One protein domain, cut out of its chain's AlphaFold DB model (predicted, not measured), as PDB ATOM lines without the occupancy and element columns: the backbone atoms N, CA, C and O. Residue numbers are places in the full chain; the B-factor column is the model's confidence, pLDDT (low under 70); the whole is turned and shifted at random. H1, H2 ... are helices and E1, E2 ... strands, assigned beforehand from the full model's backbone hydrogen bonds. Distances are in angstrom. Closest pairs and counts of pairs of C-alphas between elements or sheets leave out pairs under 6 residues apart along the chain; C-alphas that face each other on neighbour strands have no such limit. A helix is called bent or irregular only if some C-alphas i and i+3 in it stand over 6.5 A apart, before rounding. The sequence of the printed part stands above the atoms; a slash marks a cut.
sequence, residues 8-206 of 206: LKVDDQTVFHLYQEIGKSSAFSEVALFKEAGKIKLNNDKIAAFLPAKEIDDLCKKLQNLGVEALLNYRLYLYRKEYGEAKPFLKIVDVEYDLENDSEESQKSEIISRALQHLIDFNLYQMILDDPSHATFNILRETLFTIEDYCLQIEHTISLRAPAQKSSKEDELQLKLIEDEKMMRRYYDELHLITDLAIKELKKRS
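This is residues 8 to 206 of the 206 residues of an uncharacterized protein of Ignatzschineria sp. F8392 (UniProt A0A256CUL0). A compact helical body built round the long helix H6 has a long helical hairpin, H7 and H8, slanting away from it, and the H7 to H8 turn lies at the far end. In the body H1, H3 and H4 pack round H6, H8 crosses H6 with its later part, and a small two-stranded sheet, E1 and E2, lies by residues 108 to 116 of H6. The printed part has 199 residues, in the order E1 H1 H2 H3 H4 H5 E2 H6 H7 H8; the strands are antiparallel and the class is mostly helix. The whole is compact, with a radius of gyration of the C-alphas of 18.9 A, and only just flat, spanning 62 by 48 by 26 A.

E1, residues 8 to 10, begins at C-alpha 8 (41.917, 112.506, 7.346). H1 is residues 13 to 23, 15.2 A long; H2 is residues 44 to 47. H3, residues 53 to 64, is 16.5 A long, and H4, residues 68 to 79, 16.4 A. H5 is residues 87 to 92 and E2 residues 95 to 98. H6, residues 107 to 130, runs 34.8 A from C-alpha 107 (40.904, 114.074, -2.850). H7, residues 135 to 164, is 44.9 A long and only just irregular: C-alphas 160 and 163 are 6.8 A apart. H8, residues 172 to 205, runs 50.3 A to C-alpha 205 (37.454, 74.534, -1.251).

H6 is the hub, touching five helices. With residues 111 to 119 it touches H1, only just about perpendicular at 70.3 degrees; the closest C-alphas, of Gly 23 and Ala 115, are 3.8 A apart. It touches H4 at a shallow tilt of 19 degrees, opposite ways, closest at C-alphas 75 and 117, 5.8 A. H3 touches it about perpendicular, at 76 degrees, closest at C-alphas 64 and 123, 6.3 A. H8 touches it with residues 191 to 202, at a steep tilt of 41 degrees, the same way, closest at C-alphas 125 and 194, 5.9 A. H7 and H6 only just touch, only at the corner, with 3 pairs of C-alphas within 8 A; the closest, 128 and 137, are 5.5 A apart. H7 and H8 form a hairpin, at a shallow tilt of 27 degrees, closest at C-alphas 151 and 181, 5.7 A. H2 and H3 only just touch, only at the corner, with 3 such pairs; C-alphas 44 and 53 are closest, at 5.6 A. H3 and H5 only just touch, also with 3 pairs, closest at C-alphas 62 and 92, 7.5 A. Between E1 and E2, N 9 and O 96 are 2.9 A apart. Every O i to N i+4 pair is within hydrogen-bond range in H1, H3, H4, H5 and H6, against 24 of 26 in H7 and 27 of 30 in H8; H2 is too short for such a pair.

The two C-alphas farthest apart, of Pro 52 and Lys 166, are 62.8 A apart. The printed part has no cut. The H1 to H2 link, 20 residues, is long. Residues 99 to 105 and 163 to 170 have pLDDT under 70.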
ATOM      1  N   LEU A   8      41.364 113.756   6.824       83.75
ATOM      2  CA  LEU A   8      41.917 112.506   7.346       83.75
ATOM      3  C   LEU A   8      43.429 112.541   7.129       83.75
ATOM      4  O   LEU A   8      43.901 112.766   6.007       83.75
ATOM      5  N   LYS A   9      44.188 112.324   8.196       84.38
ATOM      6  CA  LYS A   9      45.651 112.320   8.169       84.38
ATOM      7  C   LYS A   9      46.147 110.953   8.617       84.38
ATOM      8  O   LYS A   9      45.520 110.295   9.434       84.38
ATOM      9  N   VAL A  10      47.240 110.515   8.013       84.81
ATOM     10  CA  VAL A  10      47.918 109.270   8.370       84.81
ATOM     11  C   VAL A  10      49.274 109.654   8.933       84.81
ATOM     12  O   VAL A  10      49.924 110.551   8.379       84.81
ATOM     13  N   ASP A  11      49.690 108.960   9.981       79.69
ATOM     14  CA  ASP A  11      50.996 109.139  10.598       79.69
ATOM     15  C   ASP A  11      52.099 108.471   9.755       79.69
ATOM     16  O   ASP A  11      51.926 107.368   9.254       79.69
ATOM     17  N   ASP A  12      53.244 109.140   9.580       84.19
ATOM     18  CA  ASP A  12      54.350 108.743   8.681       84.19
ATOM     19  C   ASP A  12      53.997 108.732   7.167       84.19
ATOM     20  O   ASP A  12      52.926 108.344   6.697       84.19
ATOM     21  N   GLN A  13      54.957 109.162   6.347       86.69
ATOM     22  CA  GLN A  13      54.830 109.196   4.891       86.69
ATOM     23  C   GLN A  13      54.652 107.796   4.277       86.69
ATOM     24  O   GLN A  13      53.947 107.631   3.280       86.69
ATOM     25  N   THR A  14      55.278 106.778   4.858       88.00
ATOM     26  CA  THR A  14      55.260 105.410   4.335       88.00
ATOM     27  C   THR A  14      53.893 104.753   4.509       88.00
ATOM     28  O   THR A  14      53.365 104.144   3.574       88.00
ATOM     29  N   VAL A  15      53.284 104.934   5.681       88.44
ATOM     30  CA  VAL A  15      51.931 104.447   5.982       88.44
ATOM     31  C   VAL A  15      50.911 105.202   5.132       88.44
ATOM     32  O   VAL A  15      49.991 104.608   4.570       88.44
ATOM     33  N   PHE A  16      51.102 106.511   4.951       90.69
ATOM     34  CA  PHE A  16      50.250 107.290   4.064       90.69
ATOM     35  C   PHE A  16      50.262 106.743   2.626       90.69
ATOM     36  O   PHE A  16      49.201 106.548   2.030       90.69
ATOM     37  N   HIS A  17      51.439 106.421   2.080       91.56
ATOM     38  CA  HIS A  17      51.549 105.809   0.753       91.56
ATOM     39  C   HIS A  17      50.883 104.430   0.670       91.56
ATOM     40  O   HIS A  17      50.261 104.124  -0.350       91.56
ATOM     41  N   LEU A  18      50.936 103.626   1.736       93.50
ATOM     42  CA  LEU A  18      50.190 102.371   1.807       93.50
ATOM     43  C   LEU A  18      48.682 102.610   1.634       93.50
ATOM     44  O   LEU A  18      48.056 101.981   0.781       93.50
ATOM     45  N   TYR A  19      48.095 103.540   2.394       94.31
ATOM     46  CA  TYR A  19      46.668 103.852   2.262       94.31
ATOM     47  C   TYR A  19      46.321 104.406   0.880       94.31
ATOM     48  O   TYR A  19      45.280 104.049   0.332       94.31
ATOM     49  N   GLN A  20      47.191 105.207   0.263       93.69
ATOM     50  CA  GLN A  20      46.979 105.649  -1.119       93.69
ATOM     51  C   GLN A  20      46.915 104.474  -2.106       93.69
ATOM     52  O   GLN A  20      46.044 104.435  -2.979       93.69
ATOM     53  N   GLU A  21      47.808 103.498  -1.950       94.69
ATOM     54  CA  GLU A  21      47.860 102.312  -2.804       94.69
ATOM     55  C   GLU A  21      46.653 101.390  -2.631       94.69
ATOM     56  O   GLU A  21      46.230 100.754  -3.600       94.69
ATOM     57  N   ILE A  22      46.070 101.339  -1.432       95.56
ATOM     58  CA  ILE A  22      44.809 100.634  -1.181       95.56
ATOM     59  C   ILE A  22      43.636 101.437  -1.774       95.56
ATOM     60  O   ILE A  22      42.821 100.896  -2.521       95.56
ATOM     61  N   GLY A  23      43.562 102.740  -1.492       94.00
ATOM     62  CA  GLY A  23      42.427 103.608  -1.825       94.00
ATOM     63  C   GLY A  23      42.272 103.967  -3.306       94.00
ATOM     64  O   GLY A  23      41.220 104.463  -3.710       94.00
ATOM     65  N   LYS A  24      43.274 103.709  -4.155       93.19
ATOM     66  CA  LYS A  24      43.167 103.972  -5.604       93.19
ATOM     67  C   LYS A  24      42.254 102.993  -6.349       93.19
ATOM     68  O   LYS A  24      41.790 103.313  -7.442       93.19
ATOM     69  N   SER A  25      42.008 101.808  -5.790       93.69
ATOM     70  CA  SER A  25      41.165 100.783  -6.412       93.69
ATOM     71  C   SER A  25      39.673 101.068  -6.215       93.69
ATOM     72  O   SER A  25      39.261 101.656  -5.213       93.69
ATOM     73  N   SER A  26      38.850 100.623  -7.165       90.50
ATOM     74  CA  SER A  26      37.382 100.706  -7.102       90.50
ATOM     75  C   SER A  26      36.771  99.669  -6.154       90.50
ATOM     76  O   SER A  26      35.736  99.941  -5.559       90.50
ATOM     77  N   ALA A  27      37.417  98.512  -5.980       92.38
ATOM     78  CA  ALA A  27      36.974  97.430  -5.102       92.38
ATOM     79  C   ALA A  27      38.148  96.805  -4.332       92.38
ATOM     80  O   ALA A  27      39.265  96.725  -4.855       92.38
ATOM     81  N   PHE A  28      37.891  96.280  -3.128       95.00
ATOM     82  CA  PHE A  28      38.915  95.628  -2.298       95.00
ATOM     83  C   PHE A  28      39.550  94.424  -3.010       95.00
ATOM     84  O   PHE A  28      40.757  94.199  -2.940       95.00
ATOM     85  N   SER A  29      38.744  93.687  -3.777       93.56
ATOM     86  CA  SER A  29      39.179  92.539  -4.570       93.56
ATOM     87  C   SER A  29      40.105  92.925  -5.719       93.56
ATOM     88  O   SER A  29      40.735  92.044  -6.303       93.56
ATOM     89  N   GLU A  30      40.206  94.218  -6.048       93.31
ATOM     90  CA  GLU A  30      41.094  94.753  -7.070       93.31
ATOM     91  C   GLU A  30      42.432  95.264  -6.533       93.31
ATOM     92  O   GLU A  30      43.392  95.346  -7.308       93.31
ATOM     93  N   VAL A  31      42.511  95.525  -5.226       94.88
ATOM     94  CA  VAL A  31      43.688  96.074  -4.549       94.88
ATOM     95  C   VAL A  31      44.888  95.153  -4.751       94.88
ATOM     96  O   VAL A  31      44.875  93.971  -4.411       94.88
ATOM     97  N   ALA A  32      45.970  95.706  -5.301       92.06
ATOM     98  CA  ALA A  32      47.171  94.947  -5.641       92.06
ATOM     99  C   ALA A  32      47.830  94.276  -4.422       92.06
ATOM    100  O   ALA A  32      48.443  93.219  -4.582       92.06
ATOM    101  N   LEU A  33      47.695  94.896  -3.247       93.06
ATOM    102  CA  LEU A  33      48.191  94.425  -1.949       93.06
ATOM    103  C   LEU A  33      47.349  93.270  -1.379       93.06
ATOM    104  O   LEU A  33      47.847  92.510  -0.560       93.06
ATOM    105  N   PHE A  34      46.109  93.095  -1.845       94.38
ATOM    106  CA  PHE A  34      45.209  92.001  -1.451       94.38
ATOM    107  C   PHE A  34      45.124  90.904  -2.521       94.38
ATOM    108  O   PHE A  34      44.189  90.105  -2.527       94.38
ATOM    109  N   LYS A  35      46.089  90.862  -3.449       91.94
ATOM    110  CA  LYS A  35      46.166  89.870  -4.525       91.94
ATOM    111  C   LYS A  35      47.484  89.113  -4.484       91.94
ATOM    112  O   LYS A  35      48.514  89.632  -4.922       91.94
ATOM    113  N   GLU A  36      47.432  87.857  -4.071       87.94
ATOM    114  CA  GLU A  36      48.576  86.945  -4.043       87.94
ATOM    115  C   GLU A  36      48.291  85.737  -4.947       87.94
ATOM    116  O   GLU A  36      47.293  85.041  -4.771       87.94
ATOM    117  N   ALA A  37      49.140  85.506  -5.957       84.19
ATOM    118  CA  ALA A  37      49.023  84.376  -6.895       84.19
ATOM    119  C   ALA A  37      47.606  84.171  -7.492       84.19
ATOM    120  O   ALA A  37      47.142  83.045  -7.669       84.19
ATOM    121  N   GLY A  38      46.897  85.267  -7.787       81.88
ATOM    122  CA  GLY A  38      45.539  85.234  -8.348       81.88
ATOM    123  C   GLY A  38      44.418  84.964  -7.335       81.88
ATOM    124  O   GLY A  38      43.267  84.814  -7.744       81.88
ATOM    125  N   LYS A  39      44.724  84.920  -6.033       88.00
ATOM    126  CA  LYS A  39      43.758  84.794  -4.933       88.00
ATOM    127  C   LYS A  39      43.659  86.094  -4.139       88.00
ATOM    128  O   LYS A  39      44.616  86.869  -4.096       88.00
ATOM    129  N   ILE A  40      42.508  86.314  -3.501       92.31
ATOM    130  CA  ILE A  40      42.305  87.440  -2.585       92.31
ATOM    131  C   ILE A  40      42.944  87.072  -1.243       92.31
ATOM    132  O   ILE A  40      42.372  86.333  -0.442       92.31
ATOM    133  N   LYS A  41      44.179  87.525  -1.050       91.88
ATOM    134  CA  LYS A  41      45.009  87.275   0.129       91.88
ATOM    135  C   LYS A  41      46.082  88.354   0.218       91.88
ATOM    136  O   LYS A  41      46.472  88.930  -0.798       91.88
ATOM    137  N   LEU A  42      46.538  88.615   1.437       91.12
ATOM    138  CA  LEU A  42      47.596  89.569   1.718       91.12
ATOM    139  C   LEU A  42      48.863  89.237   0.907       91.12
ATOM    140  O   LEU A  42      49.398  88.135   1.001       91.12
ATOM    141  N   ASN A  43      49.316  90.176   0.075       92.88
ATOM    142  CA  ASN A  43      50.522  90.035  -0.736       92.88
ATOM    143  C   ASN A  43      51.723  90.595   0.031       92.88
ATOM    144  O   ASN A  43      52.036  91.786  -0.066       92.88
ATOM    145  N   ASN A  44      52.384  89.722   0.790       88.31
ATOM    146  CA  ASN A  44      53.476  90.097   1.687       88.31
ATOM    147  C   ASN A  44      54.634  90.796   0.964       88.31
ATOM    148  O   ASN A  44      55.168  91.766   1.494       88.31
ATOM    149  N   ASP A  45      54.976  90.369  -0.255       88.50
ATOM    150  CA  ASP A  45      56.069  90.968  -1.031       88.50
ATOM    151  C   ASP A  45      55.781  92.431  -1.387       88.50
ATOM    152  O   ASP A  45      56.659  93.288  -1.306       88.50
ATOM    153  N   LYS A  46      54.533  92.740  -1.764       90.50
ATOM    154  CA  LYS A  46      54.138  94.116  -2.091       90.50
ATOM    155  C   LYS A  46      53.969  94.982  -0.853       90.50
ATOM    156  O   LYS A  46      54.262  96.170  -0.905       90.50
ATOM    157  N   ILE A  47      53.490  94.402   0.241       88.75
ATOM    158  CA  ILE A  47      53.292  95.121   1.501       88.75
ATOM    159  C   ILE A  47      54.620  95.471   2.157       88.75
ATOM    160  O   ILE A  47      54.752  96.583   2.661       88.75
ATOM    161  N   ALA A  48      55.612  94.581   2.072       87.56
ATOM    162  CA  ALA A  48      56.955  94.796   2.605       87.56
ATOM    163  C   ALA A  48      57.672  96.022   2.007       87.56
ATOM    164  O   ALA A  48      58.649  96.490   2.585       87.56
ATOM    165  N   ALA A  49      57.191  96.556   0.878       89.69
ATOM    166  CA  ALA A  49      57.669  97.818   0.313       89.69
ATOM    167  C   ALA A  49      57.215  99.059   1.107       89.69
ATOM    168  O   ALA A  49      57.793 100.129   0.926       89.69
ATOM    169  N   PHE A  50      56.194  98.922   1.957       90.38
ATOM    170  CA  PHE A  50      55.643  99.991   2.788       90.38
ATOM    171  C   PHE A  50      55.887  99.698   4.269       90.38
ATOM    172  O   PHE A  50      56.607 100.424   4.937       90.38
ATOM    173  N   LEU A  51      55.338  98.604   4.791       88.44
ATOM    174  CA  LEU A  51      55.462  98.249   6.203       88.44
ATOM    175  C   LEU A  51      55.927  96.804   6.360       88.44
ATOM    176  O   LEU A  51      55.652  95.971   5.490       88.44
ATOM    177  N   PRO A  52      56.602  96.458   7.472       90.81
ATOM    178  CA  PRO A  52      56.884  95.068   7.792       90.81
ATOM    179  C   PRO A  52      55.599  94.237   7.720       90.81
ATOM    180  O   PRO A  52      54.600  94.582   8.348       90.81
ATOM    181  N   ALA A  53      55.622  93.111   6.997       87.75
ATOM    182  CA  ALA A  53      54.427  92.278   6.798       87.75
ATOM    183  C   ALA A  53      53.742  91.892   8.123       87.75
ATOM    184  O   ALA A  53      52.519  91.855   8.209       87.75
ATOM    185  N   LYS A  54      54.539  91.703   9.184       89.38
ATOM    186  CA  LYS A  54      54.047  91.438  10.538       89.38
ATOM    187  C   LYS A  54      53.138  92.548  11.080       89.38
ATOM    188  O   LYS A  54      52.163  92.236  11.747       89.38
ATOM    189  N   GLU A  55      53.434  93.818  10.814       90.62
ATOM    190  CA  GLU A  55      52.621  94.939  11.305       90.62
ATOM    191  C   GLU A  55      51.253  94.979  10.623       90.62
ATOM    192  O   GLU A  55      50.244  95.214  11.287       90.62
ATOM    193  N   ILE A  56      51.197  94.665   9.325       89.94
ATOM    194  CA  ILE A  56      49.927  94.549   8.600       89.94
ATOM    195  C   ILE A  56      49.142  93.311   9.030       89.94
ATOM    196  O   ILE A  56      47.928  93.400   9.208       89.94
ATOM    197  N   ASP A  57      49.810  92.181   9.259       90.50
ATOM    198  CA  ASP A  57      49.169  90.998   9.838       90.50
ATOM    199  C   ASP A  57      48.583  91.304  11.223       90.50
ATOM    200  O   ASP A  57      47.451  90.922  11.527       90.50
ATOM    201  N   ASP A  58      49.334  92.009  12.072       93.31
ATOM    202  CA  ASP A  58      48.887  92.403  13.406       93.31
ATOM    203  C   ASP A  58      47.729  93.411  13.331       93.31
ATOM    204  O   ASP A  58      46.791  93.318  14.127       93.31
ATOM    205  N   LEU A  59      47.729  94.323  12.351       93.38
ATOM    206  CA  LEU A  59      46.593  95.199  12.065       93.38
ATOM    207  C   LEU A  59      45.355  94.399  11.640       93.38
ATOM    208  O   LEU A  59      44.290  94.591  12.223       93.38
ATOM    209  N   CYS A  60      45.483  93.468  10.687       93.69
ATOM    210  CA  CYS A  60      44.365  92.623  10.253       93.69
ATOM    211  C   CYS A  60      43.784  91.839  11.434       93.69
ATOM    212  O   CYS A  60      42.580  91.858  11.658       93.69
ATOM    213  N   LYS A  61      44.633  91.241  12.278       94.44
ATOM    214  CA  LYS A  61      44.180  90.545  13.493       94.44
ATOM    215  C   LYS A  61      43.460  91.473  14.467       94.44
ATOM    216  O   LYS A  61      42.429  91.090  15.009       94.44
ATOM    217  N   LYS A  62      43.974  92.687  14.705       95.88
ATOM    218  CA  LYS A  62      43.289  93.682  15.550       95.88
ATOM    219  C   LYS A  62      41.903  94.013  14.999       95.88
ATOM    220  O   LYS A  62      40.961  94.069  15.779       95.88
ATOM    221  N   LEU A  63      41.780  94.186  13.683       95.44
ATOM    222  CA  LEU A  63      40.503  94.446  13.017       95.44
ATOM    223  C   LEU A  63      39.547  93.255  13.138       95.44
ATOM    224  O   LEU A  63      38.402  93.439  13.532       95.44
ATOM    225  N   GLN A  64      40.016  92.034  12.887       94.50
ATOM    226  CA  GLN A  64      39.214  90.815  13.044       94.50
ATOM    227  C   GLN A  64      38.730  90.621  14.490       94.50
ATOM    228  O   GLN A  64      37.588  90.225  14.713       94.50
ATOM    229  N   ASN A  65      39.562  90.969  15.477       95.25
ATOM    230  CA  ASN A  65      39.217  90.902  16.898       95.25
ATOM    231  C   ASN A  65      38.126  91.903  17.320       95.25
ATOM    232  O   ASN A  65      37.545  91.723  18.389       95.25
ATOM    233  N   LEU A  66      37.827  92.934  16.517       95.00
ATOM    234  CA  LEU A  66      36.671  93.807  16.764       95.00
ATOM    235  C   LEU A  66      35.343  93.062  16.579       95.00
ATOM    236  O   LEU A  66      34.335  93.451  17.161       95.00
ATOM    237  N   GLY A  67      35.345  91.997  15.778       95.00
ATOM    238  CA  GLY A  67      34.146  91.265  15.406       95.00
ATOM    239  C   GLY A  67      33.417  91.873  14.207       95.00
ATOM    240  O   GLY A  67      33.583  93.035  13.837       95.00
ATOM    241  N   VAL A  68      32.589  91.034  13.587       96.06
ATOM    242  CA  VAL A  68      31.919  91.299  12.307       96.06
ATOM    243  C   VAL A  68      30.977  92.500  12.398       96.06
ATOM    244  O   VAL A  68      31.034  93.391  11.558       96.06
ATOM    245  N   GLU A  69      30.146  92.554  13.439       96.25
ATOM    246  CA  GLU A  69      29.158  93.624  13.632       96.25
ATOM    247  C   GLU A  69      29.823  94.995  13.798       96.25
ATOM    248  O   GLU A  69      29.407  95.973  13.179       96.25
ATOM    249  N   ALA A  70      30.898  95.070  14.589       96.88
ATOM    250  CA  ALA A  70      31.649  96.307  14.775       96.88
ATOM    251  C   ALA A  70      32.266  96.786  13.454       96.88
ATOM    252  O   ALA A  70      32.148  97.961  13.112       96.88
ATOM    253  N   LEU A  71      32.874  95.878  12.685       97.62
ATOM    254  CA  LEU A  71      33.429  96.198  11.371       97.62
ATOM    255  C   LEU A  71      32.357  96.705  10.397       97.62
ATOM    256  O   LEU A  71      32.593  97.697   9.710       97.62
ATOM    257  N   LEU A  72      31.172  96.089  10.369       97.25
ATOM    258  CA  LEU A  72      30.053  96.536   9.532       97.25
ATOM    259  C   LEU A  72      29.552  97.931   9.931       97.25
ATOM    260  O   LEU A  72      29.346  98.777   9.059       97.25
ATOM    261  N   ASN A  73      29.444  98.207  11.233       96.44
ATOM    262  CA  ASN A  73      29.081  99.534  11.732       96.44
ATOM    263  C   ASN A  73      30.120 100.588  11.329       96.44
ATOM    264  O   ASN A  73      29.761 101.617  10.761       96.44
ATOM    265  N   TYR A  74      31.414 100.318  11.534       97.12
ATOM    266  CA  TYR A  74      32.471 101.243  11.116       97.12
ATOM    267  C   TYR A  74      32.496 101.451   9.604       97.12
ATOM    268  O   TYR A  74      32.678 102.581   9.154       97.12
ATOM    269  N   ARG A  75      32.247 100.400   8.816       96.38
ATOM    270  CA  ARG A  75      32.104 100.515   7.361       96.38
ATOM    271  C   ARG A  75      30.977 101.476   6.994       96.38
ATOM    272  O   ARG A  75      31.174 102.325   6.130       96.38
ATOM    273  N   LEU A  76      29.812 101.356   7.640       95.31
ATOM    274  CA  LEU A  76      28.671 102.247   7.410       95.31
ATOM    275  C   LEU A  76      28.985 103.692   7.818       95.31
ATOM    276  O   LEU A  76      28.694 104.606   7.050       95.31
ATOM    277  N   TYR A  77      29.621 103.906   8.973       94.19
ATOM    278  CA  TYR A  77      30.023 105.243   9.419       94.19
ATOM    279  C   TYR A  77      31.002 105.897   8.445       94.19
ATOM    280  O   TYR A  77      30.810 107.048   8.065       94.19
ATOM    281  N   LEU A  78      32.015 105.165   7.974       92.81
ATOM    282  CA  LEU A  78      32.945 105.665   6.956       92.81
ATOM    283  C   LEU A  78      32.223 105.994   5.647       92.81
ATOM    284  O   LEU A  78      32.472 107.042   5.055       92.81
ATOM    285  N   TYR A  79      31.300 105.131   5.222       92.62
ATOM    286  CA  TYR A  79      30.515 105.329   4.008       92.62
ATOM    287  C   TYR A  79      29.628 106.582   4.079       92.62
ATOM    288  O   TYR A  79      29.571 107.363   3.130       92.62
ATOM    289  N   ARG A  80      28.994 106.819   5.235       89.88
ATOM    290  CA  ARG A  80      28.176 108.010   5.524       89.88
ATOM    291  C   ARG A  80      28.991 109.242   5.914       89.88
ATOM    292  O   ARG A  80      28.408 110.294   6.158       89.88
ATOM    293  N   LYS A  81      30.323 109.132   5.956       88.06
ATOM    294  CA  LYS A  81      31.241 110.197   6.396       88.06
ATOM    295  C   LYS A  81      31.007 110.634   7.850       88.06
ATOM    296  O   LYS A  81      31.351 111.743   8.250       88.06
ATOM    297  N   GLU A  82      30.481 109.737   8.676       88.12
ATOM    298  CA  GLU A  82      30.288 109.896  10.120       88.12
ATOM    299  C   GLU A  82      31.586 109.538  10.869       88.12
ATOM    300  O   GLU A  82      31.626 108.705  11.773       88.12
ATOM    301  N   TYR A  83      32.699 110.168  10.484       87.81
ATOM    302  CA  TYR A  83      34.039 109.833  10.986       87.81
ATOM    303  C   TYR A  83      34.197 110.023  12.506       87.81
ATOM    304  O   TYR A  83      35.057 109.401  13.131       87.81
ATOM    305  N   GLY A  84      33.330 110.835  13.122       86.56
ATOM    306  CA  GLY A  84      33.208 110.950  14.575       86.56
ATOM    307  C   GLY A  84      32.823 109.634  15.256       86.56
ATOM    308  O   GLY A  84      33.425 109.290  16.274       86.56
ATOM    309  N   GLU A  85      31.901 108.877  14.662       89.62
ATOM    310  CA  GLU A  85      31.461 107.560  15.144       89.62
ATOM    311  C   GLU A  85      32.503 106.473  14.830       89.62
ATOM    312  O   GLU A  85      32.685 105.514  15.583       89.62
ATOM    313  N   ALA A  86      33.289 106.666  13.764       91.56
ATOM    314  CA  ALA A  86      34.393 105.780  13.399       91.56
ATOM    315  C   ALA A  86      35.678 105.985  14.228       91.56
ATOM    316  O   ALA A  86      36.636 105.232  14.052       91.56
ATOM    317  N   LYS A  87      35.730 106.948  15.162       90.50
ATOM    318  CA  LYS A  87      36.933 107.264  15.965       90.50
ATOM    319  C   LYS A  87      37.640 106.050  16.589       90.50
ATOM    320  O   LYS A  87      38.870 106.020  16.538       90.50
ATOM    321  N   PRO A  88      36.948 105.065  17.196       92.00
ATOM    322  CA  PRO A  88      37.630 103.901  17.757       92.00
ATOM    323  C   PRO A  88      38.356 103.079  16.688       92.00
ATOM    324  O   PRO A  88      39.483 102.652  16.918       92.00
ATOM    325  N   PHE A  89      37.744 102.916  15.513       94.25
ATOM    326  CA  PHE A  89      38.372 102.265  14.368       94.25
ATOM    327  C   PHE A  89      39.563 103.076  13.853       94.25
ATOM    328  O   PHE A  89      40.640 102.511  13.708       94.25
ATOM    329  N   LEU A  90      39.408 104.392  13.672       93.00
ATOM    330  CA  LEU A  90      40.470 105.284  13.189       93.00
ATOM    331  C   LEU A  90      41.738 105.222  14.058       93.00
ATOM    332  O   LEU A  90      42.845 105.166  13.535       93.00
ATOM    333  N   LYS A  91      41.581 105.102  15.381       91.62
ATOM    334  CA  LYS A  91      42.705 104.888  16.310       91.62
ATOM    335  C   LYS A  91      43.423 103.551  16.122       91.62
ATOM    336  O   LYS A  91      44.605 103.454  16.423       91.62
ATOM    337  N   ILE A  92      42.721 102.503  15.695       92.94
ATOM    338  CA  ILE A  92      43.326 101.181  15.462       92.94
ATOM    339  C   ILE A  92      44.176 101.194  14.190       92.94
ATOM    340  O   ILE A  92      45.209 100.530  14.149       92.94
ATOM    341  N   VAL A  93      43.734 101.942  13.177       92.81
ATOM    342  CA  VAL A  93      44.388 102.068  11.867       92.81
ATOM    343  C   VAL A  93      45.385 103.234  11.792       92.81
ATOM    344  O   VAL A  93      45.914 103.498  10.718       92.81
ATOM    345  N   ASP A  94      45.662 103.917  12.904       91.06
ATOM    346  CA  ASP A  94      46.612 105.042  12.964       91.06
ATOM    347  C   ASP A  94      46.252 106.184  11.989       91.06
ATOM    348  O   ASP A  94      47.068 106.700  11.223       91.06
ATOM    349  N   VAL A  95      44.958 106.518  11.960       90.62
ATOM    350  CA  VAL A  95      44.417 107.632  11.179       90.62
ATOM    351  C   VAL A  95      43.885 108.693  12.128       90.62
ATOM    352  O   VAL A  95      42.966 108.454  12.917       90.62
ATOM    353  N   GLU A  96      44.428 109.896  12.008       88.50
ATOM    354  CA  GLU A  96      43.924 111.071  12.694       88.50
ATOM    355  C   GLU A  96      42.740 111.665  11.929       88.50
ATOM    356  O   GLU A  96      42.744 111.808  10.700       88.50
ATOM    357  N   TYR A  97      41.714 112.037  12.687       82.19
ATOM    358  CA  TYR A  97      40.563 112.769  12.188       82.19
ATOM    359  C   TYR A  97      40.485 114.114  12.897       82.19
ATOM    360  O   TYR A  97      40.238 114.164  14.106       82.19
ATOM    361  N   ASP A  98      40.679 115.182  12.126       76.94
ATOM    362  CA  ASP A  98      40.577 116.553  12.610       76.94
ATOM    363  C   ASP A  98      39.268 117.209  12.142       76.94
ATOM    364  O   ASP A  98      38.874 117.112  10.975       76.94
ATOM    365  N   LEU A  99      38.583 117.855  13.085       66.44
ATOM    366  CA  LEU A  99      37.297 118.528  12.902       66.44
ATOM    367  C   LEU A  99      37.541 120.038  12.840       66.44
ATOM    368  O   LEU A  99      37.258 120.764  13.793       66.44
ATOM    369  N   GLU A 100      38.049 120.521  11.710       61.84
ATOM    370  CA  GLU A 100      38.007 121.950  11.391       61.84
ATOM    371  C   GLU A 100      36.756 122.252  10.535       61.84
ATOM    372  O   GLU A 100      36.431 121.518   9.604       61.84
ATOM    373  N   ASN A 101      35.996 123.297  10.894       51.75
ATOM    374  CA  ASN A 101      34.657 123.588  10.350       51.75
ATOM    375  C   ASN A 101      34.608 123.788   8.808       51.75
ATOM    376  O   ASN A 101      35.275 124.689   8.300       51.75
ATOM    377  N   ASP A 102      33.724 122.997   8.164       55.16
ATOM    378  CA  ASP A 102      32.994 123.068   6.867       55.16
ATOM    379  C   ASP A 102      33.619 123.816   5.659       55.16
ATOM    380  O   ASP A 102      33.978 124.991   5.746       55.16
ATOM    381  N   SER A 103      33.651 123.288   4.427       56.00
ATOM    382  CA  SER A 103      32.862 122.228   3.781       56.00
ATOM    383  C   SER A 103      33.509 121.896   2.419       56.00
ATOM    384  O   SER A 103      33.400 122.710   1.504       56.00
ATOM    385  N   GLU A 104      34.208 120.766   2.290       56.28
ATOM    386  CA  GLU A 104      34.498 120.018   1.045       56.28
ATOM    387  C   GLU A 104      35.480 118.876   1.365       56.28
ATOM    388  O   GLU A 104      36.385 119.026   2.190       56.28
ATOM    389  N   GLU A 105      35.288 117.712   0.744       67.25
ATOM    390  CA  GLU A 105      36.160 116.553   0.942       67.25
ATOM    391  C   GLU A 105      37.386 116.680   0.030       67.25
ATOM    392  O   GLU A 105      37.262 116.830  -1.185       67.25
ATOM    393  N   SER A 106      38.590 116.653   0.605       78.81
ATOM    394  CA  SER A 106      39.803 116.655  -0.214       78.81
ATOM    395  C   SER A 106      39.952 115.311  -0.939       78.81
ATOM    396  O   SER A 106      39.610 114.262  -0.393       78.81
ATOM    397  N   GLN A 107      40.567 115.311  -2.128       82.62
ATOM    398  CA  GLN A 107      40.904 114.074  -2.850       82.62
ATOM    399  C   GLN A 107      41.695 113.087  -1.968       82.62
ATOM    400  O   GLN A 107      41.560 111.872  -2.090       82.62
ATOM    401  N   LYS A 108      42.522 113.607  -1.054       84.19
ATOM    402  CA  LYS A 108      43.281 112.808  -0.088       84.19
ATOM    403  C   LYS A 108      42.359 112.135   0.935       84.19
ATOM    404  O   LYS A 108      42.523 110.943   1.182       84.19
ATOM    405  N   SER A 109      41.385 112.868   1.477       87.06
ATOM    406  CA  SER A 109      40.390 112.342   2.421       87.06
ATOM    407  C   SER A 109      39.557 111.227   1.779       87.06
ATOM    408  O   SER A 109      39.397 110.168   2.383       87.06
ATOM    409  N   GLU A 110      39.120 111.402   0.526       88.19
ATOM    410  CA  GLU A 110      38.383 110.364  -0.215       88.19
ATOM    411  C   GLU A 110      39.207 109.086  -0.412       88.19
ATOM    412  O   GLU A 110      38.698 107.975  -0.243       88.19
ATOM    413  N   ILE A 111      40.487 109.232  -0.771       91.44
ATOM    414  CA  ILE A 111      41.398 108.099  -0.966       91.44
ATOM    415  C   ILE A 111      41.598 107.342   0.349       91.44
ATOM    416  O   ILE A 111      41.497 106.116   0.352       91.44
ATOM    417  N   ILE A 112      41.841 108.048   1.459       93.06
ATOM    418  CA  ILE A 112      41.998 107.411   2.773       93.06
ATOM    419  C   ILE A 112      40.697 106.715   3.176       93.06
ATOM    420  O   ILE A 112      40.724 105.537   3.511       93.06
ATOM    421  N   SER A 113      39.548 107.386   3.080       92.50
ATOM    422  CA  SER A 113      38.247 106.795   3.424       92.50
ATOM    423  C   SER A 113      37.975 105.511   2.637       92.50
ATOM    424  O   SER A 113      37.589 104.488   3.205       92.50
ATOM    425  N   ARG A 114      38.273 105.512   1.333       94.44
ATOM    426  CA  ARG A 114      38.152 104.315   0.494       94.44
ATOM    427  C   ARG A 114      39.132 103.218   0.900       94.44
ATOM    428  O   ARG A 114      38.764 102.048   0.916       94.44
ATOM    429  N   ALA A 115      40.365 103.578   1.247       96.25
ATOM    430  CA  ALA A 115      41.357 102.627   1.731       96.25
ATOM    431  C   ALA A 115      40.895 101.919   3.011       96.25
ATOM    432  O   ALA A 115      41.031 100.702   3.136       96.25
ATOM    433  N   LEU A 116      40.299 102.677   3.932       96.69
ATOM    434  CA  LEU A 116      39.738 102.165   5.178       96.69
ATOM    435  C   LEU A 116      38.561 101.213   4.936       96.69
ATOM    436  O   LEU A 116      38.510 100.145   5.544       96.69
ATOM    437  N   GLN A 117      37.661 101.549   4.009       96.69
ATOM    438  CA  GLN A 117      36.572 100.651   3.606       96.69
ATOM    439  C   GLN A 117      37.110  99.355   2.984       96.69
ATOM    440  O   GLN A 117      36.700  98.273   3.390       96.69
ATOM    441  N   HIS A 118      38.103  99.435   2.092       97.44
ATOM    442  CA  HIS A 118      38.722  98.244   1.493       97.44
ATOM    443  C   HIS A 118      39.438  97.360   2.519       97.44
ATOM    444  O   HIS A 118      39.452  96.139   2.365       97.44
ATOM    445  N   LEU A 119      40.026  97.947   3.566       96.75
ATOM    446  CA  LEU A 119      40.600  97.188   4.679       96.75
ATOM    447  C   LEU A 119      39.530  96.437   5.463       96.75
ATOM    448  O   LEU A 119      39.739  95.271   5.800       96.75
ATOM    449  N   ILE A 120      38.390  97.072   5.736       97.94
ATOM    450  CA  ILE A 120      37.260  96.392   6.371       97.94
ATOM    451  C   ILE A 120      36.767  95.253   5.471       97.94
ATOM    452  O   ILE A 120      36.667  94.120   5.936       97.94
ATOM    453  N   ASP A 121      36.555  95.517   4.183       97.56
ATOM    454  CA  ASP A 121      36.029  94.536   3.227       97.56
ATOM    455  C   ASP A 121      36.943  93.317   3.089       97.56
ATOM    456  O   ASP A 121      36.482  92.173   3.100       97.56
ATOM    457  N   PHE A 122      38.258  93.548   3.033       97.06
ATOM    458  CA  PHE A 122      39.250  92.480   3.042       97.06
ATOM    459  C   PHE A 122      39.173  91.636   4.321       97.06
ATOM    460  O   PHE A 122      39.195  90.407   4.238       97.06
ATOM    461  N   ASN A 123      39.061  92.265   5.495       97.44
ATOM    462  CA  ASN A 123      38.984  91.540   6.763       97.44
ATOM    463  C   ASN A 123      37.681  90.744   6.887       97.44
ATOM    464  O   ASN A 123      37.742  89.570   7.242       97.44
ATOM    465  N   LEU A 124      36.534  91.323   6.514       97.50
ATOM    466  CA  LEU A 124      35.254  90.612   6.460       97.50
ATOM    467  C   LEU A 124      35.342  89.394   5.533       97.50
ATOM    468  O   LEU A 124      34.931  88.299   5.912       97.50
ATOM    469  N   TYR A 125      35.941  89.556   4.350       97.12
ATOM    470  CA  TYR A 125      36.166  88.453   3.420       97.12
ATOM    471  C   TYR A 125      37.007  87.326   4.041       97.12
ATOM    472  O   TYR A 125      36.599  86.168   3.971       97.12
ATOM    473  N   GLN A 126      38.149  87.635   4.673       95.81
ATOM    474  CA  GLN A 126      38.978  86.609   5.328       95.81
ATOM    475  C   GLN A 126      38.223  85.924   6.476       95.81
ATOM    476  O   GLN A 126      38.219  84.699   6.549       95.81
ATOM    477  N   MET A 127      37.504  86.685   7.310       96.25
ATOM    478  CA  MET A 127      36.723  86.127   8.422       96.25
ATOM    479  C   MET A 127      35.654  85.138   7.944       96.25
ATOM    480  O   MET A 127      35.466  84.107   8.580       96.25
ATOM    481  N   ILE A 128      34.989  85.392   6.809       95.69
ATOM    482  CA  ILE A 128      34.041  84.429   6.221       95.69
ATOM    483  C   ILE A 128      34.747  83.126   5.829       95.69
ATOM    484  O   ILE A 128      34.202  82.042   6.035       95.69
ATOM    485  N   LEU A 129      35.928  83.222   5.218       94.00
ATOM    486  CA  LEU A 129      36.661  82.051   4.736       94.00
ATOM    487  C   LEU A 129      37.271  81.212   5.858       94.00
ATOM    488  O   LEU A 129      37.477  80.012   5.657       94.00
ATOM    489  N   ASP A 130      37.558  81.842   6.992       93.06
ATOM    490  CA  ASP A 130      38.176  81.218   8.158       93.06
ATOM    491  C   ASP A 130      37.142  80.761   9.208       93.06
ATOM    492  O   ASP A 130      37.514  80.123  10.193       93.06
ATOM    493  N   ASP A 131      35.847  81.034   8.997       92.44
ATOM    494  CA  ASP A 131      34.755  80.661   9.902       92.44
ATOM    495  C   ASP A 131      34.000  79.393   9.441       92.44
ATOM    496  O   ASP A 131      33.070  79.469   8.627       92.44
ATOM    497  N   PRO A 132      34.321  78.208  10.001       88.31
ATOM    498  CA  PRO A 132      33.650  76.956   9.650       88.31
ATOM    499  C   PRO A 132      32.205  76.869  10.159       88.31
ATOM    500  O   PRO A 132      31.464  75.991   9.721       88.31
ATOM    501  N   SER A 133      31.789  77.733  11.093       91.94
ATOM    502  CA  SER A 133      30.417  77.748  11.617       91.94
ATOM    503  C   SER A 133      29.446  78.522  10.721       91.94
ATOM    504  O   SER A 133      28.233  78.444  10.917       91.94
ATOM    505  N   HIS A 134      29.976  79.270   9.747       89.44
ATOM    506  CA  HIS A 134      29.239  80.210   8.904       89.44
ATOM    507  C   HIS A 134      28.522  81.334   9.677       89.44
ATOM    508  O   HIS A 134      27.675  82.019   9.102       89.44
ATOM    509  N   ALA A 135      28.852  81.565  10.951       92.94
ATOM    510  CA  ALA A 135      28.252  82.626  11.757       92.94
ATOM    511  C   ALA A 135      28.534  84.014  11.164       92.94
ATOM    512  O   ALA A 135      27.617  84.807  10.967       92.94
ATOM    513  N   THR A 136      29.783  84.270  10.779       93.81
ATOM    514  CA  THR A 136      30.224  85.508  10.127       93.81
ATOM    515  C   THR A 136      29.464  85.751   8.830       93.81
ATOM    516  O   THR A 136      28.958  86.844   8.588       93.81
ATOM    517  N   PHE A 137      29.338  84.709   8.007       93.62
ATOM    518  CA  PHE A 137      28.590  84.783   6.757       93.62
ATOM    519  C   PHE A 137      27.106  85.105   6.995       93.62
ATOM    520  O   PHE A 137      26.531  85.925   6.280       93.62
ATOM    521  N   ASN A 138      26.494  84.500   8.017       93.88
ATOM    522  CA  ASN A 138      25.099  84.754   8.368       93.88
ATOM    523  C   ASN A 138      24.868  86.197   8.836       93.88
ATOM    524  O   ASN A 138      23.899  86.800   8.383       93.88
ATOM    525  N   ILE A 139      25.774  86.775   9.634       96.06
ATOM    526  CA  ILE A 139      25.689  88.184  10.063       96.06
ATOM    527  C   ILE A 139      25.710  89.126   8.851       96.06
ATOM    528  O   ILE A 139      24.879  90.032   8.758       96.06
ATOM    529  N   LEU A 140      26.612  88.909   7.880       95.00
ATOM    530  CA  LEU A 140      26.627  89.724   6.656       95.00
ATOM    531  C   LEU A 140      25.335  89.562   5.857       95.00
ATOM    532  O   LEU A 140      24.796  90.547   5.359       95.00
ATOM    533  N   ARG A 141      24.825  88.334   5.739       93.75
ATOM    534  CA  ARG A 141      23.577  88.065   5.021       93.75
ATOM    535  C   ARG A 141      22.378  88.756   5.682       93.75
ATOM    536  O   ARG A 141      21.563  89.343   4.984       93.75
ATOM    537  N   GLU A 142      22.281  88.716   7.007       96.19
ATOM    538  CA  GLU A 142      21.243  89.429   7.770       96.19
ATOM    539  C   GLU A 142      21.369  90.950   7.624       96.19
ATOM    540  O   GLU A 142      20.368  91.650   7.458       96.19
ATOM    541  N   THR A 143      22.602  91.459   7.594       95.94
ATOM    542  CA  THR A 143      22.878  92.878   7.336       95.94
ATOM    543  C   THR A 143      22.416  93.284   5.934       95.94
ATOM    544  O   THR A 143      21.731  94.293   5.786       95.94
ATOM    545  N   LEU A 144      22.714  92.476   4.912       96.00
ATOM    546  CA  LEU A 144      22.254  92.698   3.538       96.00
ATOM    547  C   LEU A 144      20.723  92.711   3.443       96.00
ATOM    548  O   LEU A 144      20.178  93.635   2.848       96.00
ATOM    549  N   PHE A 145      20.033  91.764   4.089       96.00
ATOM    550  CA  PHE A 145      18.565  91.765   4.139       96.00
ATOM    551  C   PHE A 145      17.998  93.009   4.826       96.00
ATOM    552  O   PHE A 145      16.996  93.555   4.379       96.00
ATOM    553  N   THR A 146      18.647  93.485   5.890       96.12
ATOM    554  CA  THR A 146      18.225  94.708   6.589       96.12
ATOM    555  C   THR A 146      18.354  95.939   5.688       96.12
ATOM    556  O   THR A 146      17.469  96.793   5.675       96.12
ATOM    557  N   ILE A 147      19.436  96.032   4.910       95.56
ATOM    558  CA  ILE A 147      19.644  97.134   3.960       95.56
ATOM    559  C   ILE A 147      18.643  97.048   2.803       95.56
ATOM    560  O   ILE A 147      18.089  98.067   2.398       95.56
ATOM    561  N   GLU A 148      18.393  95.848   2.280       95.69
ATOM    562  CA  GLU A 148      17.406  95.622   1.225       95.69
ATOM    563  C   GLU A 148      15.999  96.041   1.677       95.69
ATOM    564  O   GLU A 148      15.335  96.807   0.979       95.69
ATOM    565  N   ASP A 149      15.572  95.618   2.873       96.75
ATOM    566  CA  ASP A 149      14.278  96.007   3.443       96.75
ATOM    567  C   ASP A 149      14.182  97.526   3.648       96.75
ATOM    568  O   ASP A 149      13.178  98.143   3.290       96.75
ATOM    569  N   TYR A 150      15.253  98.165   4.132       95.19
ATOM    570  CA  TYR A 150      15.325  99.623   4.244       95.19
ATOM    571  C   TYR A 150      15.117 100.326   2.894       95.19
ATOM    572  O   TYR A 150      14.303 101.250   2.793       95.19
ATOM    573  N   CYS A 151      15.806  99.874   1.842       94.69
ATOM    574  CA  CYS A 151      15.638 100.411   0.490       94.69
ATOM    575  C   CYS A 151      14.185 100.266   0.012       94.69
ATOM    576  O   CYS A 151      13.587 101.251  -0.425       94.69
ATOM    577  N   LEU A 152      13.569  99.091   0.195       94.88
ATOM    578  CA  LEU A 152      12.170  98.846  -0.179       94.88
ATOM    579  C   LEU A 152      11.191  99.767   0.568       94.88
ATOM    580  O   LEU A 152      10.236 100.284  -0.023       94.88
ATOM    581  N   GLN A 153      11.427 100.014   1.858       94.38
ATOM    582  CA  GLN A 153      10.612 100.935   2.654       94.38
ATOM    583  C   GLN A 153      10.719 102.382   2.147       94.38
ATOM    584  O   GLN A 153       9.699 103.086   2.064       94.38
ATOM    585  N   ILE A 154      11.919 102.836   1.769       92.88
ATOM    586  CA  ILE A 154      12.103 104.167   1.173       92.88
ATOM    587  C   ILE A 154      11.431 104.250  -0.193       92.88
ATOM    588  O   ILE A 154      10.690 105.201  -0.442       92.88
ATOM    589  N   GLU A 155      11.625 103.265  -1.064       92.56
ATOM    590  CA  GLU A 155      10.997 103.216  -2.390       92.56
ATOM    591  C   GLU A 155       9.471 103.301  -2.305       92.56
ATOM    592  O   GLU A 155       8.827 104.064  -3.039       92.56
ATOM    593  N   HIS A 156       8.881 102.554  -1.371       91.94
ATOM    594  CA  HIS A 156       7.454 102.615  -1.096       91.94
ATOM    595  C   HIS A 156       7.039 104.015  -0.616       91.94
ATOM    596  O   HIS A 156       6.059 104.577  -1.108       91.94
ATOM    597  N   THR A 157       7.817 104.625   0.280       89.69
ATOM    598  CA  THR A 157       7.575 105.988   0.778       89.69
ATOM    599  C   THR A 157       7.650 107.034  -0.340       89.69
ATOM    600  O   THR A 157       6.779 107.903  -0.426       89.69
ATOM    601  N   ILE A 158       8.636 106.937  -1.237       88.25
ATOM    602  CA  ILE A 158       8.755 107.786  -2.433       88.25
ATOM    603  C   ILE A 158       7.514 107.612  -3.322       88.25
ATOM    604  O   ILE A 158       6.900 108.595  -3.746       88.25
ATOM    605  N   SER A 159       7.103 106.366  -3.559       87.62
ATOM    606  CA  SER A 159       5.961 106.029  -4.416       87.62
ATOM    607  C   SER A 159       4.635 106.568  -3.872       87.62
ATOM    608  O   SER A 159       3.824 107.078  -4.642       87.62
ATOM    609  N   LEU A 160       4.419 106.524  -2.553       86.50
ATOM    610  CA  LEU A 160       3.229 107.094  -1.906       86.50
ATOM    611  C   LEU A 160       3.162 108.623  -2.015       86.50
ATOM    612  O   LEU A 160       2.071 109.196  -2.020       86.50
ATOM    613  N   ARG A 161       4.314 109.296  -2.104       81.38
ATOM    614  CA  ARG A 161       4.403 110.762  -2.196       81.38
ATOM    615  C   ARG A 161       4.221 111.278  -3.627       81.38
ATOM    616  O   ARG A 161       3.705 112.381  -3.808       81.38
ATOM    617  N   ALA A 162       4.540 110.474  -4.643       73.56
ATOM    618  CA  ALA A 162       4.467 110.875  -6.052       73.56
ATOM    619  C   ALA A 162       3.068 111.352  -6.539       73.56
ATOM    620  O   ALA A 162       3.008 112.356  -7.252       73.56
ATOM    621  N   PRO A 163       1.924 110.744  -6.155       62.56
ATOM    622  CA  PRO A 163       0.594 111.211  -6.569       62.56
ATOM    623  C   PRO A 163       0.152 112.531  -5.917       62.56
ATOM    624  O   PRO A 163      -0.748 113.196  -6.436       62.56
ATOM    625  N   ALA A 164       0.758 112.916  -4.786       60.09
ATOM    626  CA  ALA A 164       0.388 114.103  -4.011       60.09
ATOM    627  C   ALA A 164       1.052 115.404  -4.519       60.09
ATOM    628  O   ALA A 164       0.622 116.497  -4.155       60.09
ATOM    629  N   GLN A 165       2.060 115.314  -5.395       60.12
ATOM    630  CA  GLN A 165       2.912 116.436  -5.817       60.12
ATOM    631  C   GLN A 165       2.545 117.018  -7.196       60.12
ATOM    632  O   GLN A 165       3.380 117.152  -8.087       60.12
ATOM    633  N   LYS A 166       1.283 117.427  -7.391       56.44
ATOM    634  CA  LYS A 166       0.855 118.144  -8.614       56.44
ATOM    635  C   LYS A 166       1.243 119.636  -8.660       56.44
ATOM    636  O   LYS A 166       0.946 120.291  -9.656       56.44
ATOM    637  N   SER A 167       1.895 120.192  -7.635       54.47
ATOM    638  CA  SER A 167       2.326 121.602  -7.610       54.47
ATOM    639  C   SER A 167       3.842 121.738  -7.458       54.47
ATOM    640  O   SER A 167       4.422 121.216  -6.510       54.47
ATOM    641  N   SER A 168       4.459 122.474  -8.384       53.62
ATOM    642  CA  SER A 168       5.904 122.618  -8.590       53.62
ATOM    643  C   SER A 168       6.619 123.461  -7.520       53.62
ATOM    644  O   SER A 168       6.979 124.619  -7.751       53.62
ATOM    645  N   LYS A 169       6.880 122.870  -6.359       57.06
ATOM    646  CA  LYS A 169       8.030 123.241  -5.531       57.06
ATOM    647  C   LYS A 169       8.744 121.957  -5.145       57.06
ATOM    648  O   LYS A 169       8.083 121.020  -4.713       57.06
ATOM    649  N   GLU A 170      10.053 121.928  -5.376       62.28
ATOM    650  CA  GLU A 170      10.958 120.842  -5.002       62.28
ATOM    651  C   GLU A 170      10.655 120.400  -3.568       62.28
ATOM    652  O   GLU A 170      10.886 121.138  -2.612       62.28
ATOM    653  N   ASP A 171      10.060 119.218  -3.416       76.69
ATOM    654  CA  ASP A 171       9.913 118.595  -2.108       76.69
ATOM    655  C   ASP A 171      11.317 118.131  -1.707       76.69
ATOM    656  O   ASP A 171      11.778 117.066  -2.117       76.69
ATOM    657  N   GLU A 172      12.026 118.976  -0.957       82.25
ATOM    658  CA  GLU A 172      13.374 118.701  -0.449       82.25
ATOM    659  C   GLU A 172      13.452 117.337   0.252       82.25
ATOM    660  O   GLU A 172      14.473 116.656   0.176       82.25
ATOM    661  N   LEU A 173      12.368 116.903   0.906       85.31
ATOM    662  CA  LEU A 173      12.305 115.589   1.535       85.31
ATOM    663  C   LEU A 173      12.221 114.470   0.486       85.31
ATOM    664  O   LEU A 173      12.831 113.426   0.678       85.31
ATOM    665  N   GLN A 174      11.535 114.668  -0.641       86.75
ATOM    666  CA  GLN A 174      11.543 113.692  -1.738       86.75
ATOM    667  C   GLN A 174      12.929 113.548  -2.371       86.75
ATOM    668  O   GLN A 174      13.359 112.426  -2.626       86.75
ATOM    669  N   LEU A 175      13.637 114.658  -2.594       88.12
ATOM    670  CA  LEU A 175      15.005 114.617  -3.119       88.12
ATOM    671  C   LEU A 175      15.948 113.887  -2.156       88.12
ATOM    672  O   LEU A 175      16.648 112.973  -2.584       88.12
ATOM    673  N   LYS A 176      15.877 114.194  -0.853       89.88
ATOM    674  CA  LYS A 176      16.658 113.495   0.180       89.88
ATOM    675  C   LYS A 176      16.372 111.997   0.226       89.88
ATOM    676  O   LYS A 176      17.305 111.215   0.331       89.88
ATOM    677  N   LEU A 177      15.106 111.589   0.116       91.00
ATOM    678  CA  LEU A 177      14.742 110.168   0.084       91.00
ATOM    679  C   LEU A 177      15.315 109.459  -1.153       91.00
ATOM    680  O   LEU A 177      15.798 108.341  -1.040       91.00
ATOM    681  N   ILE A 178      15.290 110.105  -2.326       91.38
ATOM    682  CA  ILE A 178      15.868 109.545  -3.561       91.38
ATOM    683  C   ILE A 178      17.393 109.419  -3.452       91.38
ATOM    684  O   ILE A 178      17.969 108.447  -3.935       91.38
ATOM    685  N   GLU A 179      18.062 110.412  -2.871       91.62
ATOM    686  CA  GLU A 179      19.511 110.378  -2.656       91.62
ATOM    687  C   GLU A 179      19.909 109.295  -1.650       91.62
ATOM    688  O   GLU A 179      20.843 108.537  -1.914       91.62
ATOM    689  N   ASP A 180      19.169 109.182  -0.546       91.94
ATOM    690  CA  ASP A 180      19.410 108.177   0.487       91.94
ATOM    691  C   ASP A 180      19.185 106.749  -0.031       91.94
ATOM    692  O   ASP A 180      20.016 105.872   0.196       91.94
ATOM    693  N   GLU A 181      18.131 106.525  -0.823       94.38
ATOM    694  CA  GLU A 181      17.879 105.234  -1.473       94.38
ATOM    695  C   GLU A 181      19.032 104.826  -2.396       94.38
ATOM    696  O   GLU A 181      19.561 103.718  -2.282       94.38
ATOM    697  N   LYS A 182      19.498 105.743  -3.254       94.50
ATOM    698  CA  LYS A 182      20.615 105.474  -4.171       94.50
ATOM    699  C   LYS A 182      21.903 105.170  -3.422       94.50
ATOM    700  O   LYS A 182      22.657 104.280  -3.817       94.50
ATOM    701  N   MET A 183      22.166 105.929  -2.362       94.12
ATOM    702  CA  MET A 183      23.322 105.735  -1.501       94.12
ATOM    703  C   MET A 183      23.266 104.355  -0.831       94.12
ATOM    704  O   MET A 183      24.229 103.596  -0.910       94.12
ATOM    705  N   MET A 184      22.135 103.978  -0.234       96.00
ATOM    706  CA  MET A 184      22.010 102.689   0.450       96.00
ATOM    707  C   MET A 184      21.990 101.492  -0.507       96.00
ATOM    708  O   MET A 184      22.568 100.458  -0.178       96.00
ATOM    709  N   ARG A 185      21.440 101.629  -1.722       96.12
ATOM    710  CA  ARG A 185      21.591 100.609  -2.774       96.12
ATOM    711  C   ARG A 185      23.041 100.388  -3.163       96.12
ATOM    712  O   ARG A 185      23.490  99.253  -3.258       96.12
ATOM    713  N   ARG A 186      23.792 101.469  -3.366       94.50
ATOM    714  CA  ARG A 186      25.214 101.353  -3.683       94.50
ATOM    715  C   ARG A 186      25.979 100.692  -2.533       94.50
ATOM    716  O   ARG A 186      26.830  99.845  -2.785       94.50
ATOM    717  N   TYR A 187      25.662 101.046  -1.288       95.25
ATOM    718  CA  TYR A 187      26.230 100.386  -0.112       95.25
ATOM    719  C   TYR A 187      25.922  98.882  -0.089       95.25
ATOM    720  O   TYR A 187      26.821  98.083   0.181       95.25
ATOM    721  N   TYR A 188      24.682  98.496  -0.414       96.12
ATOM    722  CA  TYR A 188      24.276  97.099  -0.568       96.12
ATOM    723  C   TYR A 188      25.122  96.383  -1.624       96.12
ATOM    724  O   TYR A 188      25.702  95.348  -1.316       96.12
ATOM    725  N   ASP A 189      25.249  96.944  -2.831       95.25
ATOM    726  CA  ASP A 189      25.999  96.322  -3.930       95.25
ATOM    727  C   ASP A 189      27.476  96.097  -3.560       95.25
ATOM    728  O   ASP A 189      28.044  95.029  -3.810       95.25
ATOM    729  N   GLU A 190      28.099  97.090  -2.918       93.31
ATOM    730  CA  GLU A 190      29.488  97.010  -2.458       93.31
ATOM    731  C   GLU A 190      29.668  95.948  -1.357       93.31
ATOM    732  O   GLU A 190      30.639  95.189  -1.388       93.31
ATOM    733  N   LEU A 191      28.726  95.842  -0.412       94.31
ATOM    734  CA  LEU A 191      28.772  94.833   0.650       94.31
ATOM    735  C   LEU A 191      28.456  93.421   0.117       94.31
ATOM    736  O   LEU A 191      29.088  92.441   0.520       94.31
ATOM    737  N   HIS A 192      27.523  93.308  -0.832       95.50
ATOM    738  CA  HIS A 192      27.131  92.049  -1.465       95.50
ATOM    739  C   HIS A 192      28.307  91.413  -2.214       95.50
ATOM    740  O   HIS A 192      28.515  90.198  -2.126       95.50
ATOM    741  N   LEU A 193      29.153  92.231  -2.854       95.19
ATOM    742  CA  LEU A 193      30.373  91.778  -3.528       95.19
ATOM    743  C   LEU A 193      31.277  90.930  -2.615       95.19
ATOM    744  O   LEU A 193      31.863  89.946  -3.074       95.19
ATOM    745  N   ILE A 194      31.380  91.270  -1.325       95.50
ATOM    746  CA  ILE A 194      32.167  90.504  -0.345       95.50
ATOM    747  C   ILE A 194      31.618  89.080  -0.240       95.50
ATOM    748  O   ILE A 194      32.371  88.104  -0.338       95.50
ATOM    749  N   THR A 195      30.298  88.957  -0.082       93.56
ATOM    750  CA  THR A 195      29.623  87.665   0.079       93.56
ATOM    751  C   THR A 195      29.693  86.815  -1.187       93.56
ATOM    752  O   THR A 195      30.005  85.627  -1.094       93.56
ATOM    753  N   ASP A 196      29.524  87.410  -2.371       95.19
ATOM    754  CA  ASP A 196      29.634  86.711  -3.658       95.19
ATOM    755  C   ASP A 196      31.032  86.127  -3.874       95.19
ATOM    756  O   ASP A 196      31.197  84.961  -4.262       95.19
ATOM    757  N   LEU A 197      32.062  86.930  -3.596       95.44
ATOM    758  CA  LEU A 197      33.449  86.494  -3.697       95.44
ATOM    759  C   LEU A 197      33.756  85.384  -2.690       95.44
ATOM    760  O   LEU A 197      34.450  84.424  -3.038       95.44
ATOM    761  N   ALA A 198      33.235  85.490  -1.466       93.88
ATOM    762  CA  ALA A 198      33.436  84.482  -0.436       93.88
ATOM    763  C   ALA A 198      32.740  83.160  -0.795       93.88
ATOM    764  O   ALA A 198      33.389  82.115  -0.773       93.88
ATOM    765  N   ILE A 199      31.477  83.191  -1.241       93.25
ATOM    766  CA  ILE A 199      30.750  82.006  -1.730       93.25
ATOM    767  C   ILE A 199      31.527  81.330  -2.861       93.25
ATOM    768  O   ILE A 199      31.687  80.107  -2.870       93.25
ATOM    769  N   LYS A 200      32.002  82.115  -3.837       94.12
ATOM    770  CA  LYS A 200      32.759  81.586  -4.976       94.12
ATOM    771  C   LYS A 200      34.028  80.872  -4.527       94.12
ATOM    772  O   LYS A 200      34.390  79.869  -5.136       94.12
ATOM    773  N   GLU A 201      34.711  81.380  -3.508       93.00
ATOM    774  CA  GLU A 201      35.929  80.760  -2.992       93.00
ATOM    775  C   GLU A 201      35.632  79.535  -2.117       93.00
ATOM    776  O   GLU A 201      36.269  78.502  -2.306       93.00
ATOM    777  N   LEU A 202      34.621  79.592  -1.243       90.19
ATOM    778  CA  LEU A 202      34.179  78.449  -0.435       90.19
ATOM    779  C   LEU A 202      33.794  77.250  -1.315       90.19
ATOM    780  O   LEU A 202      34.248  76.140  -1.058       90.19
ATOM    781  N   LYS A 203      33.069  77.486  -2.420       90.31
ATOM    782  CA  LYS A 203      32.697  76.451  -3.406       90.31
ATOM    783  C   LYS A 203      33.881  75.775  -4.103       90.31
ATOM    784  O   LYS A 203      33.710  74.702  -4.663       90.31
ATOM    785  N   LYS A 204      35.056  76.411  -4.150       89.81
ATOM    786  CA  LYS A 204      36.274  75.785  -4.699       89.81
ATOM    787  C   LYS A 204      37.014  74.942  -3.663       89.81
ATOM    788  O   LYS A 204      37.847  74.128  -4.046       89.81
ATOM    789  N   ARG A 205      36.808  75.231  -2.373       84.19
ATOM    790  CA  ARG A 205      37.454  74.534  -1.251       84.19
ATOM    791  C   ARG A 205      36.686  73.270  -0.847       84.19
ATOM    792  O   ARG A 205      37.308  72.365  -0.300       84.19
ATOM    793  N   SER A 206      35.375  73.243  -1.099       70.88
ATOM    794  CA  SER A 206      34.485  72.077  -0.985       70.88
ATOM    795  C   SER A 206      34.653  71.108  -2.148       70.88
ATOM    796  O   SER A 206      34.685  69.887  -1.891       70.88
TER     797      SER A 206